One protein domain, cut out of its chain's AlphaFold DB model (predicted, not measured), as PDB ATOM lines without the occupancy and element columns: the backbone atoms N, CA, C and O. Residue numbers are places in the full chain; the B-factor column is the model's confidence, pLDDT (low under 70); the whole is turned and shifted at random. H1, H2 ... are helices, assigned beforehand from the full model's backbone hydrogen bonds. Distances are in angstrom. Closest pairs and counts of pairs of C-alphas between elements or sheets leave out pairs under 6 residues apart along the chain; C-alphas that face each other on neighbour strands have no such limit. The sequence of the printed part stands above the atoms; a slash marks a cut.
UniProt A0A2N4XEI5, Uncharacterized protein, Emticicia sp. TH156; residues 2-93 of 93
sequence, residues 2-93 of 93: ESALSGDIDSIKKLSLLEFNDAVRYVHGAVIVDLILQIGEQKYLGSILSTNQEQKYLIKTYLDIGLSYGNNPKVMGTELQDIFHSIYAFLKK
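Overview. This is residues 2 to 93 of the 93 residues of an uncharacterized protein of Emticicia sp. TH156 (UniProt A0A2N4XEI5). Two long helices, H3 and H5, pack on each other at about a right angle near the middle of a rounded domain, H5 crossing the middle of H3 close to H5's own last residues. Shorter helices are set round this pair: H4 and H7 lie side by side, H7 also packs on H5, H2 packs crosswise on H4, and the four-residue H1 and H6 lie farthest out. The printed part has 92 residues with seven named helices, H1 to H7 in order along the chain, and no named strand; the class is all helix, with mostly crossed helix packing. The whole is compact, with a radius of gyration of the C-alphas of 11.8 A and spans of 28 by 25 by 25 A.

Arrangement. Begin at H1, residues 2 to 5; it and H2, residues 9 to 16, only just touch, with 3 pairs of C-alphas within 8 A, and only at the corner, closest at the C-alphas of Ala 4 and Ser 11, 5.2 A apart. Go on to H3, residues 23 to 39, whose residues 35 to 39 alone only just touch H1, with 3 such pairs, closest at the C-alphas of Leu 5 and Ile 39, 7.0 A apart. Next, H4, residues 41 to 48, touches H2 about perpendicular at 86 degrees, and the closest C-alphas, of Ile 9 and Ser 47, are 4.7 A apart. H5, residues 53 to 69, touches H3 about perpendicular at 89 degrees, with the closest C-alphas, of Ala 30 and Gly 66, 4.0 A apart. H6, residues 80 to 83, only just touches residues 63 to 67 of H5, with 3 pairs within 8 A, closest at the C-alphas of Asp 64 and Leu 80, 6.4 A apart. H7, residues 85 to 91, touches H4 at a shallow tilt of 12 degrees, the same way, closest at the C-alphas of Leu 45 and Ile 87, 5.9 A apart. H7 also touches residues 56 to 60 of H5 at a steep tilt of 43 degrees, opposite ways, closest at the C-alphas of Lys 56 and Leu 91, 5.4 A apart. H3 and H7 are apart. In H2, H4, H5 and H7 every O i to N i+4 pair is within hydrogen-bond range, in H3 12 of 13 are, and H1 and H6 are too short for such a pair.

Along the chain. Find C-alpha 2 at (-21.601, -0.338, 26.456), where H1 begins. H2 then runs 10.6 A from first to last C-alpha. From C-alpha 23 at (-18.222, 22.498, 33.737), H3 runs 25.5 A. H4 measures 10.9 A and H5 24.0 A. After H6, H7 runs 10.0 A to C-alpha 91 at (-20.383, 7.313, 51.145).

Size, cuts and confidence. Look for the two C-alphas farthest apart at Asn 52 and Pro 73, 31.1 A. The printed part has no cut, and no link is long; H2 to H3 and H5 to H6 are short, the others tight. The mean pLDDT of the printed part is 87.6, and residues 2 to 7 and 21 to 23 are under 70.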
ATOM      1  N   GLU A   2     -20.896   0.958  26.537       61.88
ATOM      2  CA  GLU A   2     -21.601  -0.338  26.456       61.88
ATOM      3  C   GLU A   2     -21.237  -1.340  27.574       61.88
ATOM      4  O   GLU A   2     -22.137  -1.922  28.170       61.88
ATOM      5  N   SER A   3     -19.961  -1.458  27.963       61.50
ATOM      6  CA  SER A   3     -19.545  -2.340  29.072       61.50
ATOM      7  C   SER A   3     -20.006  -1.871  30.462       61.50
ATOM      8  O   SER A   3     -20.296  -2.680  31.337       61.50
ATOM      9  N   ALA A   4     -20.125  -0.559  30.692       63.12
ATOM     10  CA  ALA A   4     -20.687  -0.047  31.947       63.12
ATOM     11  C   ALA A   4     -22.207  -0.272  32.001       63.12
ATOM     12  O   ALA A   4     -22.755  -0.546  33.063       63.12
ATOM     13  N   LEU A   5     -22.877  -0.233  30.845       63.44
ATOM     14  CA  LEU A   5     -24.308  -0.510  30.717       63.44
ATOM     15  C   LEU A   5     -24.640  -2.006  30.847       63.44
ATOM     16  O   LEU A   5     -25.715  -2.346  31.333       63.44
ATOM     17  N   SER A   6     -23.711  -2.912  30.511       68.00
ATOM     18  CA  SER A   6     -23.810  -4.331  30.902       68.00
ATOM     19  C   SER A   6     -23.514  -4.554  32.397       68.00
ATOM     20  O   SER A   6     -23.803  -5.613  32.968       68.00
ATOM     21  N   GLY A   7     -23.028  -3.509  33.069       61.53
ATOM     22  CA  GLY A   7     -22.724  -3.431  34.488       61.53
ATOM     23  C   GLY A   7     -21.496  -4.229  34.905       61.53
ATOM     24  O   GLY A   7     -21.504  -4.889  35.942       61.53
ATOM     25  N   ASP A   8     -20.459  -4.147  34.078       82.75
ATOM     26  CA  ASP A   8     -19.093  -4.502  34.437       82.75
ATOM     27  C   ASP A   8     -18.583  -3.613  35.585       82.75
ATOM     28  O   ASP A   8     -18.594  -2.382  35.493       82.75
ATOM     29  N   ILE A   9     -18.145  -4.244  36.675       84.12
ATOM     30  CA  ILE A   9     -17.782  -3.566  37.926       84.12
ATOM     31  C   ILE A   9     -16.607  -2.602  37.726       84.12
ATOM     32  O   ILE A   9     -16.667  -1.461  38.190       84.12
ATOM     33  N   ASP A  10     -15.566  -3.026  37.010       85.12
ATOM     34  CA  ASP A  10     -14.364  -2.213  36.813       85.12
ATOM     35  C   ASP A  10     -14.651  -0.997  35.928       85.12
ATOM     36  O   ASP A  10     -14.173   0.109  36.201       85.12
ATOM     37  N   SER A  11     -15.492  -1.165  34.905       85.56
ATOM     38  CA  SER A  11     -15.943  -0.070  34.045       85.56
ATOM     39  C   SER A  11     -16.784   0.955  34.804       85.56
ATOM     40  O   SER A  11     -16.571   2.154  34.616       85.56
ATOM     41  N   ILE A  12     -17.710   0.510  35.665       89.25
ATOM     42  CA  ILE A  12     -18.511   1.417  36.502       89.25
ATOM     43  C   ILE A  12     -17.586   2.187  37.444       89.25
ATOM     44  O   ILE A  12     -17.614   3.414  37.449       89.25
ATOM     45  N   LYS A  13     -16.701   1.489  38.169       88.62
ATOM     46  CA  LYS A  13     -15.753   2.128  39.090       88.62
ATOM     47  C   LYS A  13     -14.877   3.151  38.373       88.62
ATOM     48  O   LYS A  13     -14.716   4.267  38.856       88.62
ATOM     49  N   LYS A  14     -14.324   2.796  37.212       89.56
ATOM     50  CA  LYS A  14     -13.487   3.706  36.424       89.56
ATOM     51  C   LYS A  14     -14.260   4.954  36.011       89.56
ATOM     52  O   LYS A  14     -13.729   6.047  36.150       89.56
ATOM     53  N   LEU A  15     -15.500   4.799  35.543       89.81
ATOM     54  CA  LEU A  15     -16.361   5.923  35.173       89.81
ATOM     55  C   LEU A  15     -16.642   6.830  36.380       89.81
ATOM     56  O   LEU A  15     -16.488   8.042  36.275       89.81
ATOM     57  N   SER A  16     -16.983   6.249  37.531       89.69
ATOM     58  CA  SER A  16     -17.279   6.970  38.777       89.69
ATOM     59  C   SER A  16     -16.107   7.782  39.329       89.69
ATOM     60  O   SER A  16     -16.321   8.697  40.119       89.69
ATOM     61  N   LEU A  17     -14.879   7.447  38.927       90.75
ATOM     62  CA  LEU A  17     -13.643   8.083  39.386       90.75
ATOM     63  C   LEU A  17     -12.972   8.944  38.310       90.75
ATOM     64  O   LEU A  17     -11.863   9.425  38.529       90.75
ATOM     65  N   LEU A  18     -13.602   9.126  37.146       88.94
ATOM     66  CA  LEU A  18     -13.081  10.050  36.144       88.94
ATOM     67  C   LEU A  18     -13.146  11.473  36.683       88.94
ATOM     68  O   LEU A  18     -14.225  12.012  36.920       88.94
ATOM     69  N   GLU A  19     -11.974  12.071  36.838       81.00
ATOM     70  CA  GLU A  19     -11.846  13.456  37.240       81.00
ATOM     71  C   GLU A  19     -12.014  14.378  36.038       81.00
ATOM     72  O   GLU A  19     -11.445  14.179  34.963       81.00
ATOM     73  N   PHE A  20     -12.798  15.426  36.247       76.88
ATOM     74  CA  PHE A  20     -13.084  16.431  35.243       76.88
ATOM     75  C   PHE A  20     -12.980  17.822  35.854       76.88
ATOM     76  O   PHE A  20     -13.365  18.034  37.007       76.88
ATOM     77  N   ASN A  21     -12.520  18.782  35.054       66.81
ATOM     78  CA  ASN A  21     -12.517  20.190  35.433       66.81
ATOM     79  C   ASN A  21     -13.939  20.781  35.323       66.81
ATOM     80  O   ASN A  21     -14.720  20.417  34.443       66.81
ATOM     81  N   ASP A  22     -14.256  21.682  36.252       63.00
ATOM     82  CA  ASP A  22     -15.487  22.467  36.455       63.00
ATOM     83  C   ASP A  22     -16.735  22.069  35.654       63.00
ATOM     84  O   ASP A  22     -17.523  21.255  36.131       63.00
ATOM     85  N   ALA A  23     -16.952  22.631  34.460       64.00
ATOM     86  CA  ALA A  23     -18.222  22.498  33.737       64.00
ATOM     87  C   ALA A  23     -18.573  21.049  33.347       64.00
ATOM     88  O   ALA A  23     -19.746  20.688  33.247       64.00
ATOM     89  N   VAL A  24     -17.567  20.195  33.159       74.19
ATOM     90  CA  VAL A  24     -17.775  18.800  32.747       74.19
ATOM     91  C   VAL A  24     -18.243  17.934  33.926       74.19
ATOM     92  O   VAL A  24     -18.892  16.910  33.717       74.19
ATOM     93  N   ARG A  25     -18.025  18.381  35.174       73.25
ATOM     94  CA  ARG A  25     -18.499  17.679  36.377       73.25
ATOM     95  C   ARG A  25     -20.024  17.593  36.448       73.25
ATOM     96  O   ARG A  25     -20.534  16.576  36.903       73.25
ATOM     97  N   TYR A  26     -20.738  18.617  35.970       73.19
ATOM     98  CA  TYR A  26     -22.206  18.629  35.946       73.19
ATOM     99  C   TYR A  26     -22.766  17.523  35.054       73.19
ATOM    100  O   TYR A  26     -23.595  16.722  35.483       73.19
ATOM    101  N   VAL A  27     -22.256  17.450  33.821       80.06
ATOM    102  CA  VAL A  27     -22.665  16.439  32.841       80.06
ATOM    103  C   VAL A  27     -22.294  15.043  33.335       80.06
ATOM    104  O   VAL A  27     -23.105  14.125  33.252       80.06
ATOM    105  N   HIS A  28     -21.096  14.889  33.903       89.31
ATOM    106  CA  HIS A  28     -20.641  13.600  34.419       89.31
ATOM    107  C   HIS A  28     -21.478  13.106  35.603       89.31
ATOM    108  O   HIS A  28     -21.854  11.936  35.642       89.31
ATOM    109  N   GLY A  29     -21.846  13.995  36.528       89.94
ATOM    110  CA  GLY A  29     -22.734  13.664  37.642       89.94
ATOM    111  C   GLY A  29     -24.085  13.120  37.178       89.94
ATOM    112  O   GLY A  29     -24.526  12.076  37.659       89.94
ATOM    113  N   ALA A  30     -24.710  13.769  36.189       90.25
ATOM    114  CA  ALA A  30     -25.972  13.303  35.612       90.25
ATOM    115  C   ALA A  30     -25.836  11.912  34.964       90.25
ATOM    116  O   ALA A  30     -26.679  11.046  35.184       90.25
ATOM    117  N   VAL A  31     -24.737  11.663  34.242       91.06
ATOM    118  CA  VAL A  31     -24.450  10.348  33.639       91.06
ATOM    119  C   VAL A  31     -24.319   9.255  34.700       91.06
ATOM    120  O   VAL A  31     -24.830   8.152  34.506       91.06
ATOM    121  N   ILE A  32     -23.657   9.536  35.827       93.75
ATOM    122  CA  ILE A  32     -23.535   8.564  36.920       93.75
ATOM    123  C   ILE A  32     -24.912   8.271  37.535       93.75
ATOM    124  O   ILE A  32     -25.232   7.108  37.774       93.75
ATOM    125  N   VAL A  33     -25.741   9.292  37.760       94.56
ATOM    126  CA  VAL A  33     -27.105   9.112  38.287       94.56
ATOM    127  C   VAL A  33     -27.950   8.250  37.346       94.56
ATOM    128  O   VAL A  33     -28.562   7.278  37.792       94.56
ATOM    129  N   ASP A  34     -27.937   8.543  36.046       91.94
ATOM    130  CA  ASP A  34     -28.668   7.761  35.046       91.94
ATOM    131  C   ASP A  34     -28.167   6.315  34.972       91.94
ATOM    132  O   ASP A  34     -28.970   5.381  34.883       91.94
ATOM    133  N   LEU A  35     -26.851   6.108  35.092       92.62
ATOM    134  CA  LEU A  35     -26.270   4.773  35.170       92.62
ATOM    135  C   LEU A  35     -26.827   4.003  36.370       92.62
ATOM    136  O   LEU A  35     -27.261   2.866  36.193       92.62
ATOM    137  N   ILE A  36     -26.861   4.608  37.564       94.88
ATOM    138  CA  ILE A  36     -27.412   3.970  38.770       94.88
ATOM    139  C   ILE A  36     -28.885   3.607  38.566       94.88
ATOM    140  O   ILE A  36     -29.288   2.491  38.894       94.88
ATOM    141  N   LEU A  37     -29.680   4.513  37.989       93.00
ATOM    142  CA  LEU A  37     -31.093   4.258  37.691       93.00
ATOM    143  C   LEU A  37     -31.283   3.097  36.710       93.00
ATOM    144  O   LEU A  37     -32.268   2.368  36.812       93.00
ATOM    145  N   GLN A  38     -30.354   2.912  35.774       92.88
ATOM    146  CA  GLN A  38     -30.418   1.849  34.779       92.88
ATOM    147  C   GLN A  38     -29.948   0.491  35.314       92.88
ATOM    148  O   GLN A  38     -30.575  -0.528  35.022       92.88
ATOM    149  N   ILE A  39     -28.842   0.448  36.064       92.75
ATOM    150  CA  ILE A  39     -28.231  -0.814  36.520       92.75
ATOM    151  C   ILE A  39     -28.704  -1.255  37.909       92.75
ATOM    152  O   ILE A  39     -28.463  -2.396  38.306       92.75
ATOM    153  N   GLY A  40     -29.359  -0.355  38.640       94.44
ATOM    154  CA  GLY A  40     -29.812  -0.553  40.007       94.44
ATOM    155  C   GLY A  40     -28.760  -0.183  41.055       94.44
ATOM    156  O   GLY A  40     -27.556  -0.405  40.894       94.44
ATOM    157  N   GLU A  41     -29.249   0.328  42.184       95.31
ATOM    158  CA  GLU A  41     -28.432   0.829  43.293       95.31
ATOM    159  C   GLU A  41     -27.408  -0.200  43.795       95.31
ATOM    160  O   GLU A  41     -26.225   0.110  43.919       95.31
ATOM    161  N   GLN A  42     -27.838  -1.440  44.043       94.88
ATOM    162  CA  GLN A  42     -26.979  -2.482  44.616       94.88
ATOM    163  C   GLN A  42     -25.814  -2.856  43.694       94.88
ATOM    164  O   GLN A  42     -24.706  -3.121  44.161       94.88
ATOM    165  N   LYS A  43     -26.044  -2.836  42.375       93.69
ATOM    166  CA  LYS A  43     -25.008  -3.149  41.388       93.69
ATOM    167  C   LYS A  43     -23.963  -2.040  41.325       93.69
ATOM    168  O   LYS A  43     -22.767  -2.325  41.328       93.69
ATOM    169  N   TYR A  44     -24.406  -0.783  41.349       96.19
ATOM    170  CA  TYR A  44     -23.492   0.348  41.453       96.19
ATOM    171  C   TYR A  44     -22.721   0.334  42.778       96.19
ATOM    172  O   TYR A  44     -21.499   0.458  42.769       96.19
ATOM    173  N   LEU A  45     -23.401   0.111  43.907       96.00
ATOM    174  CA  LEU A  45     -22.763   0.029  45.219       96.00
ATOM    175  C   LEU A  45     -21.643  -1.017  45.220       96.00
ATOM    176  O   LEU A  45     -20.522  -0.695  45.608       96.00
ATOM    177  N   GLY A  46     -21.916  -2.220  44.702       95.31
ATOM    178  CA  GLY A  46     -20.922  -3.286  44.555       95.31
ATOM    179  C   GLY A  46     -19.658  -2.847  43.810       95.31
ATOM    180  O   GLY A  46     -18.558  -3.253  44.179       95.31
ATOM    181  N   SER A  47     -19.793  -1.958  42.821       94.06
ATOM    182  CA  SER A  47     -18.652  -1.452  42.054       94.06
ATOM    183  C   SER A  47     -17.771  -0.452  42.811       94.06
ATOM    184  O   SER A  47     -16.570  -0.357  42.552       94.06
ATOM    185  N   ILE A  48     -18.336   0.254  43.792       94.88
ATOM    186  CA  ILE A  48     -17.627   1.287  44.558       94.88
ATOM    187  C   ILE A  48     -17.199   0.823  45.957       94.88
ATOM    188  O   ILE A  48     -16.548   1.588  46.663       94.88
ATOM    189  N   LEU A  49     -17.485  -0.422  46.362       94.06
ATOM    190  CA  LEU A  49     -17.163  -0.940  47.706       94.06
ATOM    191  C   LEU A  49     -15.677  -0.834  48.079       94.06
ATOM    192  O   LEU A  49     -15.345  -0.674  49.250       94.06
ATOM    193  N   SER A  50     -14.784  -0.913  47.091       92.31
ATOM    194  CA  SER A  50     -13.327  -0.851  47.278       92.31
ATOM    195  C   SER A  50     -12.744   0.563  47.153       92.31
ATOM    196  O   SER A  50     -11.537   0.711  46.959       92.31
ATOM    197  N   THR A  51     -13.579   1.605  47.190       93.31
ATOM    198  CA  THR A  51     -13.121   2.999  47.111       93.31
ATOM    199  C   THR A  51     -12.622   3.520  48.459       93.31
ATOM    200  O   THR A  51     -13.144   3.166  49.520       93.31
ATOM    201  N   ASN A  52     -11.585   4.358  48.417       94.44
ATOM    202  CA  ASN A  52     -11.054   5.049  49.593       94.44
ATOM    203  C   ASN A  52     -11.865   6.327  49.911       94.44
ATOM    204  O   ASN A  52     -12.796   6.677  49.189       94.44
ATOM    205  N   GLN A  53     -11.521   7.036  50.990       94.00
ATOM    206  CA  GLN A  53     -12.277   8.219  51.429       94.00
ATOM    207  C   GLN A  53     -12.284   9.374  50.415       94.00
ATOM    208  O   GLN A  53     -13.324   9.991  50.195       94.00
ATOM    209  N   GLU A  54     -11.161   9.642  49.749       92.69
ATOM    210  CA  GLU A  54     -11.080  10.694  48.723       92.69
ATOM    211  C   GLU A  54     -11.975  10.363  47.522       92.69
ATOM    212  O   GLU A  54     -12.749  11.194  47.048       92.69
ATOM    213  N   GLN A  55     -11.938   9.106  47.082       94.19
ATOM    214  CA  GLN A  55     -12.780   8.590  46.009       94.19
ATOM    215  C   GLN A  55     -14.266   8.629  46.379       94.19
ATOM    216  O   GLN A  55     -15.095   9.005  45.552       94.19
ATOM    217  N   LYS A  56     -14.618   8.294  47.626       95.38
ATOM    218  CA  LYS A  56     -15.992   8.427  48.130       95.38
ATOM    219  C   LYS A  56     -16.467   9.874  48.093       95.38
ATOM    220  O   LYS A  56     -17.582  10.128  47.643       95.38
ATOM    221  N   TYR A  57     -15.630  10.817  48.522       93.06
ATOM    222  CA  TYR A  57     -15.955  12.240  48.470       93.06
ATOM    223  C   TYR A  57     -16.190  12.721  47.031       93.06
ATOM    224  O   TYR A  57     -17.172  13.420  46.762       93.06
ATOM    225  N   LEU A  58     -15.337  12.297  46.096       92.50
ATOM    226  CA  LEU A  58     -15.490  12.600  44.674       92.50
ATOM    227  C   LEU A  58     -16.817  12.060  44.126       92.50
ATOM    228  O   LEU A  58     -17.601  12.814  43.549       92.50
ATOM    229  N   ILE A  59     -17.103  10.778  44.365       94.81
ATOM    230  CA  ILE A  59     -18.346  10.133  43.928       94.81
ATOM    231  C   ILE A  59     -19.556  10.853  44.522       94.81
ATOM    232  O   ILE A  59     -20.489  11.178  43.792       94.81
ATOM    233  N   LYS A  60     -19.537  11.145  45.826       94.88
ATOM    234  CA  LYS A  60     -20.620  11.868  46.496       94.88
ATOM    235  C   LYS A  60     -20.862  13.227  45.842       94.88
ATOM    236  O   LYS A  60     -22.001  13.554  45.538       94.88
ATOM    237  N   THR A  61     -19.793  13.974  45.571       92.00
ATOM    238  CA  THR A  61     -19.873  15.279  44.903       92.00
ATOM    239  C   THR A  61     -20.532  15.155  43.529       92.00
ATOM    240  O   THR A  61     -21.419  15.939  43.204       92.00
ATOM    241  N   TYR A  62     -20.160  14.148  42.734       93.81
ATOM    242  CA  TYR A  62     -20.795  13.915  41.437       93.81
ATOM    243  C   TYR A  62     -22.278  13.566  41.547       93.81
ATOM    244  O   TYR A  62     -23.072  14.073  40.758       93.81
ATOM    245  N   LEU A  63     -22.659  12.736  42.517       94.44
ATOM    246  CA  LEU A  63     -24.056  12.362  42.721       94.44
ATOM    247  C   LEU A  63     -24.905  13.549  43.181       94.44
ATOM    248  O   LEU A  63     -25.965  13.785  42.608       94.44
ATOM    249  N   ASP A  64     -24.418  14.332  44.146       92.19
ATOM    250  CA  ASP A  64     -25.113  15.528  44.633       92.19
ATOM    251  C   ASP A  64     -25.326  16.539  43.491       92.19
ATOM    252  O   ASP A  64     -26.419  17.081  43.316       92.19
ATOM    253  N   ILE A  65     -24.300  16.748  42.658       90.25
ATOM    254  CA  ILE A  65     -24.377  17.614  41.478       90.25
ATOM    255  C   ILE A  65     -25.355  17.048  40.438       90.25
ATOM    256  O   ILE A  65     -26.176  17.793  39.904       90.25
ATOM    257  N   GLY A  66     -25.286  15.747  40.148       91.00
ATOM    258  CA  GLY A  66     -26.144  15.085  39.165       91.00
ATOM    259  C   GLY A  66     -27.624  15.129  39.538       91.00
ATOM    260  O   GLY A  66     -28.464  15.330  38.667       91.00
ATOM    261  N   LEU A  67     -27.946  15.008  40.827       92.00
ATOM    262  CA  LEU A  67     -29.317  15.134  41.327       92.00
ATOM    263  C   LEU A  67     -29.796  16.593  41.347       92.00
ATOM    264  O   LEU A  67     -30.959  16.862  41.049       92.00
ATOM    265  N   SER A  68     -28.907  17.543  41.645       88.56
ATOM    266  CA  SER A  68     -29.258  18.970  41.733       88.56
ATOM    267  C   SER A  68     -29.425  19.639  40.366       88.56
ATOM    268  O   SER A  68     -30.306  20.476  40.187       88.56
ATOM    269  N   TYR A  69     -28.570  19.286  39.403       83.62
ATOM    270  CA  TYR A  69     -28.447  19.980  38.115       83.62
ATOM    271  C   TYR A  69     -28.682  19.077  36.899       83.62
ATOM    272  O   TYR A  69     -28.618  19.550  35.764       83.62
ATOM    273  N   GLY A  70     -28.916  17.780  37.105       81.81
ATOM    274  CA  GLY A  70     -29.254  16.863  36.025       81.81
ATOM    275  C   GLY A  70     -30.643  17.132  35.449       81.81
ATOM    276  O   GLY A  70     -31.528  17.663  36.113       81.81
ATOM    277  N   ASN A  71     -30.850  16.705  34.204       81.25
ATOM    278  CA  ASN A  71     -32.108  16.906  33.478       81.25
ATOM    279  C   ASN A  71     -33.081  15.720  33.605       81.25
ATOM    280  O   ASN A  71     -34.020  15.616  32.817       81.25
ATOM    281  N   ASN A  72     -32.854  14.794  34.543       83.50
ATOM    282  CA  ASN A  72     -33.712  13.625  34.705       83.50
ATOM    283  C   ASN A  72     -34.898  13.951  35.635       83.50
ATOM    284  O   ASN A  72     -34.715  14.021  36.853       83.50
ATOM    285  N   PRO A  73     -36.132  14.085  35.110       85.25
ATOM    286  CA  PRO A  73     -37.278  14.549  35.892       85.25
ATOM    287  C   PRO A  73     -37.705  13.581  37.003       85.25
ATOM    288  O   PRO A  73     -38.481  13.965  37.870       85.25
ATOM    289  N   LYS A  74     -37.225  12.329  36.998       84.81
ATOM    290  CA  LYS A  74     -37.544  11.352  38.051       84.81
ATOM    291  C   LYS A  74     -36.825  11.638  39.368       84.81
ATOM    292  O   LYS A  74     -37.274  11.162  40.403       84.81
ATOM    293  N   VAL A  75     -35.691  12.332  39.303       86.94
ATOM    294  CA  VAL A  75     -34.750  12.471  40.426       86.94
ATOM    295  C   VAL A  75     -34.213  13.893  40.591       86.94
ATOM    296  O   VAL A  75     -33.531  14.184  41.570       86.94
ATOM    297  N   MET A  76     -34.513  14.793  39.653       87.88
ATOM    298  CA  MET A  76     -34.066  16.181  39.702       87.88
ATOM    299  C   MET A  76     -34.579  16.884  40.965       87.88
ATOM    300  O   MET A  76     -35.775  16.870  41.254       87.88
ATOM    301  N   GLY A  77     -33.663  17.522  41.694       86.31
ATOM    302  CA  GLY A  77     -33.960  18.266  42.918       86.31
ATOM    303  C   GLY A  77     -34.186  17.395  44.157       86.31
ATOM    304  O   GLY A  77     -34.608  17.921  45.182       86.31
ATOM    305  N   THR A  78     -33.922  16.089  44.077       90.75
ATOM    306  CA  THR A  78     -34.000  15.180  45.231       90.75
ATOM    307  C   THR A  78     -32.653  15.037  45.931       90.75
ATOM    308  O   THR A  78     -31.602  15.277  45.334       90.75
ATOM    309  N   GLU A  79     -32.669  14.639  47.203       91.75
ATOM    310  CA  GLU A  79     -31.437  14.380  47.939       91.75
ATOM    311  C   GLU A  79     -30.950  12.942  47.736       91.75
ATOM    312  O   GLU A  79     -31.728  11.993  47.617       91.75
ATOM    313  N   LEU A  80     -29.626  12.756  47.772       92.62
ATOM    314  CA  LEU A  80     -28.999  11.444  47.597       92.62
ATOM    315  C   LEU A  80     -29.533  10.389  48.584       92.62
ATOM    316  O   LEU A  80     -29.683   9.223  48.223       92.62
ATOM    317  N   GLN A  81     -29.840  10.801  49.817       93.69
ATOM    318  CA  GLN A  81     -30.355   9.919  50.868       93.69
ATOM    319  C   GLN A  81     -31.785   9.416  50.619       93.69
ATOM    320  O   GLN A  81     -32.141   8.356  51.137       93.69
ATOM    321  N   ASP A  82     -32.569  10.147  49.821       92.19
ATOM    322  CA  ASP A  82     -33.973   9.832  49.544       92.19
ATOM    323  C   ASP A  82     -34.113   8.809  48.414       92.19
ATOM    324  O   ASP A  82     -35.043   8.003  48.414       92.19
ATOM    325  N   ILE A  83     -33.181   8.823  47.455       93.56
ATOM    326  CA  ILE A  83     -33.248   7.975  46.256       93.56
ATOM    327  C   ILE A  83     -32.247   6.818  46.286       93.56
ATOM    328  O   ILE A  83     -32.573   5.717  45.843       93.56
ATOM    329  N   PHE A  84     -31.045   7.030  46.825       95.06
ATOM    330  CA  PHE A  84     -29.988   6.017  46.873       95.06
ATOM    331  C   PHE A  84     -29.482   5.817  48.306       95.06
ATOM    332  O   PHE A  84     -28.335   6.121  48.644       95.06
ATOM    333  N   HIS A  85     -30.361   5.301  49.168       95.06
ATOM    334  CA  HIS A  85     -30.120   5.160  50.604       95.06
ATOM    335  C   HIS A  85     -28.870   4.332  50.954       95.06
ATOM    336  O   HIS A  85     -28.089   4.703  51.834       95.06
ATOM    337  N   SER A  86     -28.650   3.214  50.260       96.69
ATOM    338  CA  SER A  86     -27.513   2.315  50.485       96.69
ATOM    339  C   SER A  86     -26.202   2.964  50.045       96.69
ATOM    340  O   SER A  86     -25.196   2.885  50.755       96.69
ATOM    341  N   ILE A  87     -26.215   3.640  48.890       96.88
ATOM    342  CA  ILE A  87     -25.059   4.395  48.391       96.88
ATOM    343  C   ILE A  87     -24.737   5.545  49.348       96.88
ATOM    344  O   ILE A  87     -23.588   5.685  49.763       96.88
ATOM    345  N   TYR A  88     -25.739   6.320  49.769       96.62
ATOM    346  CA  TYR A  88     -25.567   7.408  50.732       96.62
ATOM    347  C   TYR A  88     -24.930   6.916  52.038       96.62
ATOM    348  O   TYR A  88     -23.933   7.475  52.505       96.62
ATOM    349  N   ALA A  89     -25.456   5.827  52.603       95.94
ATOM    350  CA  ALA A  89     -24.938   5.239  53.834       95.94
ATOM    351  C   ALA A  89     -23.482   4.757  53.698       95.94
ATOM    352  O   ALA A  89     -22.721   4.835  54.664       95.94
ATOM    353  N   PHE A  90     -23.082   4.265  52.523       96.12
ATOM    354  CA  PHE A  90     -21.702   3.863  52.248       96.12
ATOM    355  C   PHE A  90     -20.754   5.060  52.101       96.12
ATOM    356  O   PHE A  90     -19.644   5.022  52.632       96.12
ATOM    357  N   LEU A  91     -21.191   6.117  51.411       94.38
ATOM    358  CA  LEU A  91     -20.383   7.313  51.145       94.38
ATOM    359  C   LEU A  91     -20.213   8.217  52.375       94.38
ATOM    360  O   LEU A  91     -19.266   8.994  52.425       94.38
ATOM    361  N   LYS A  92     -21.110   8.127  53.365       90.25
ATOM    362  CA  LYS A  92     -21.006   8.864  54.637       90.25
ATOM    363  C   LYS A  92     -19.943   8.295  55.592       90.25
ATOM    364  O   LYS A  92     -19.505   9.009  56.490       90.25
ATOM    365  N   LYS A  93     -19.596   7.012  55.449       70.38
ATOM    366  CA  LYS A  93     -18.629   6.294  56.296       70.38
ATOM    367  C   LYS A  93     -17.218   6.430  55.760       70.38
ATOM    368  O   LYS A  93     -16.295   6.585  56.579       70.38
TER     369      LYS A  93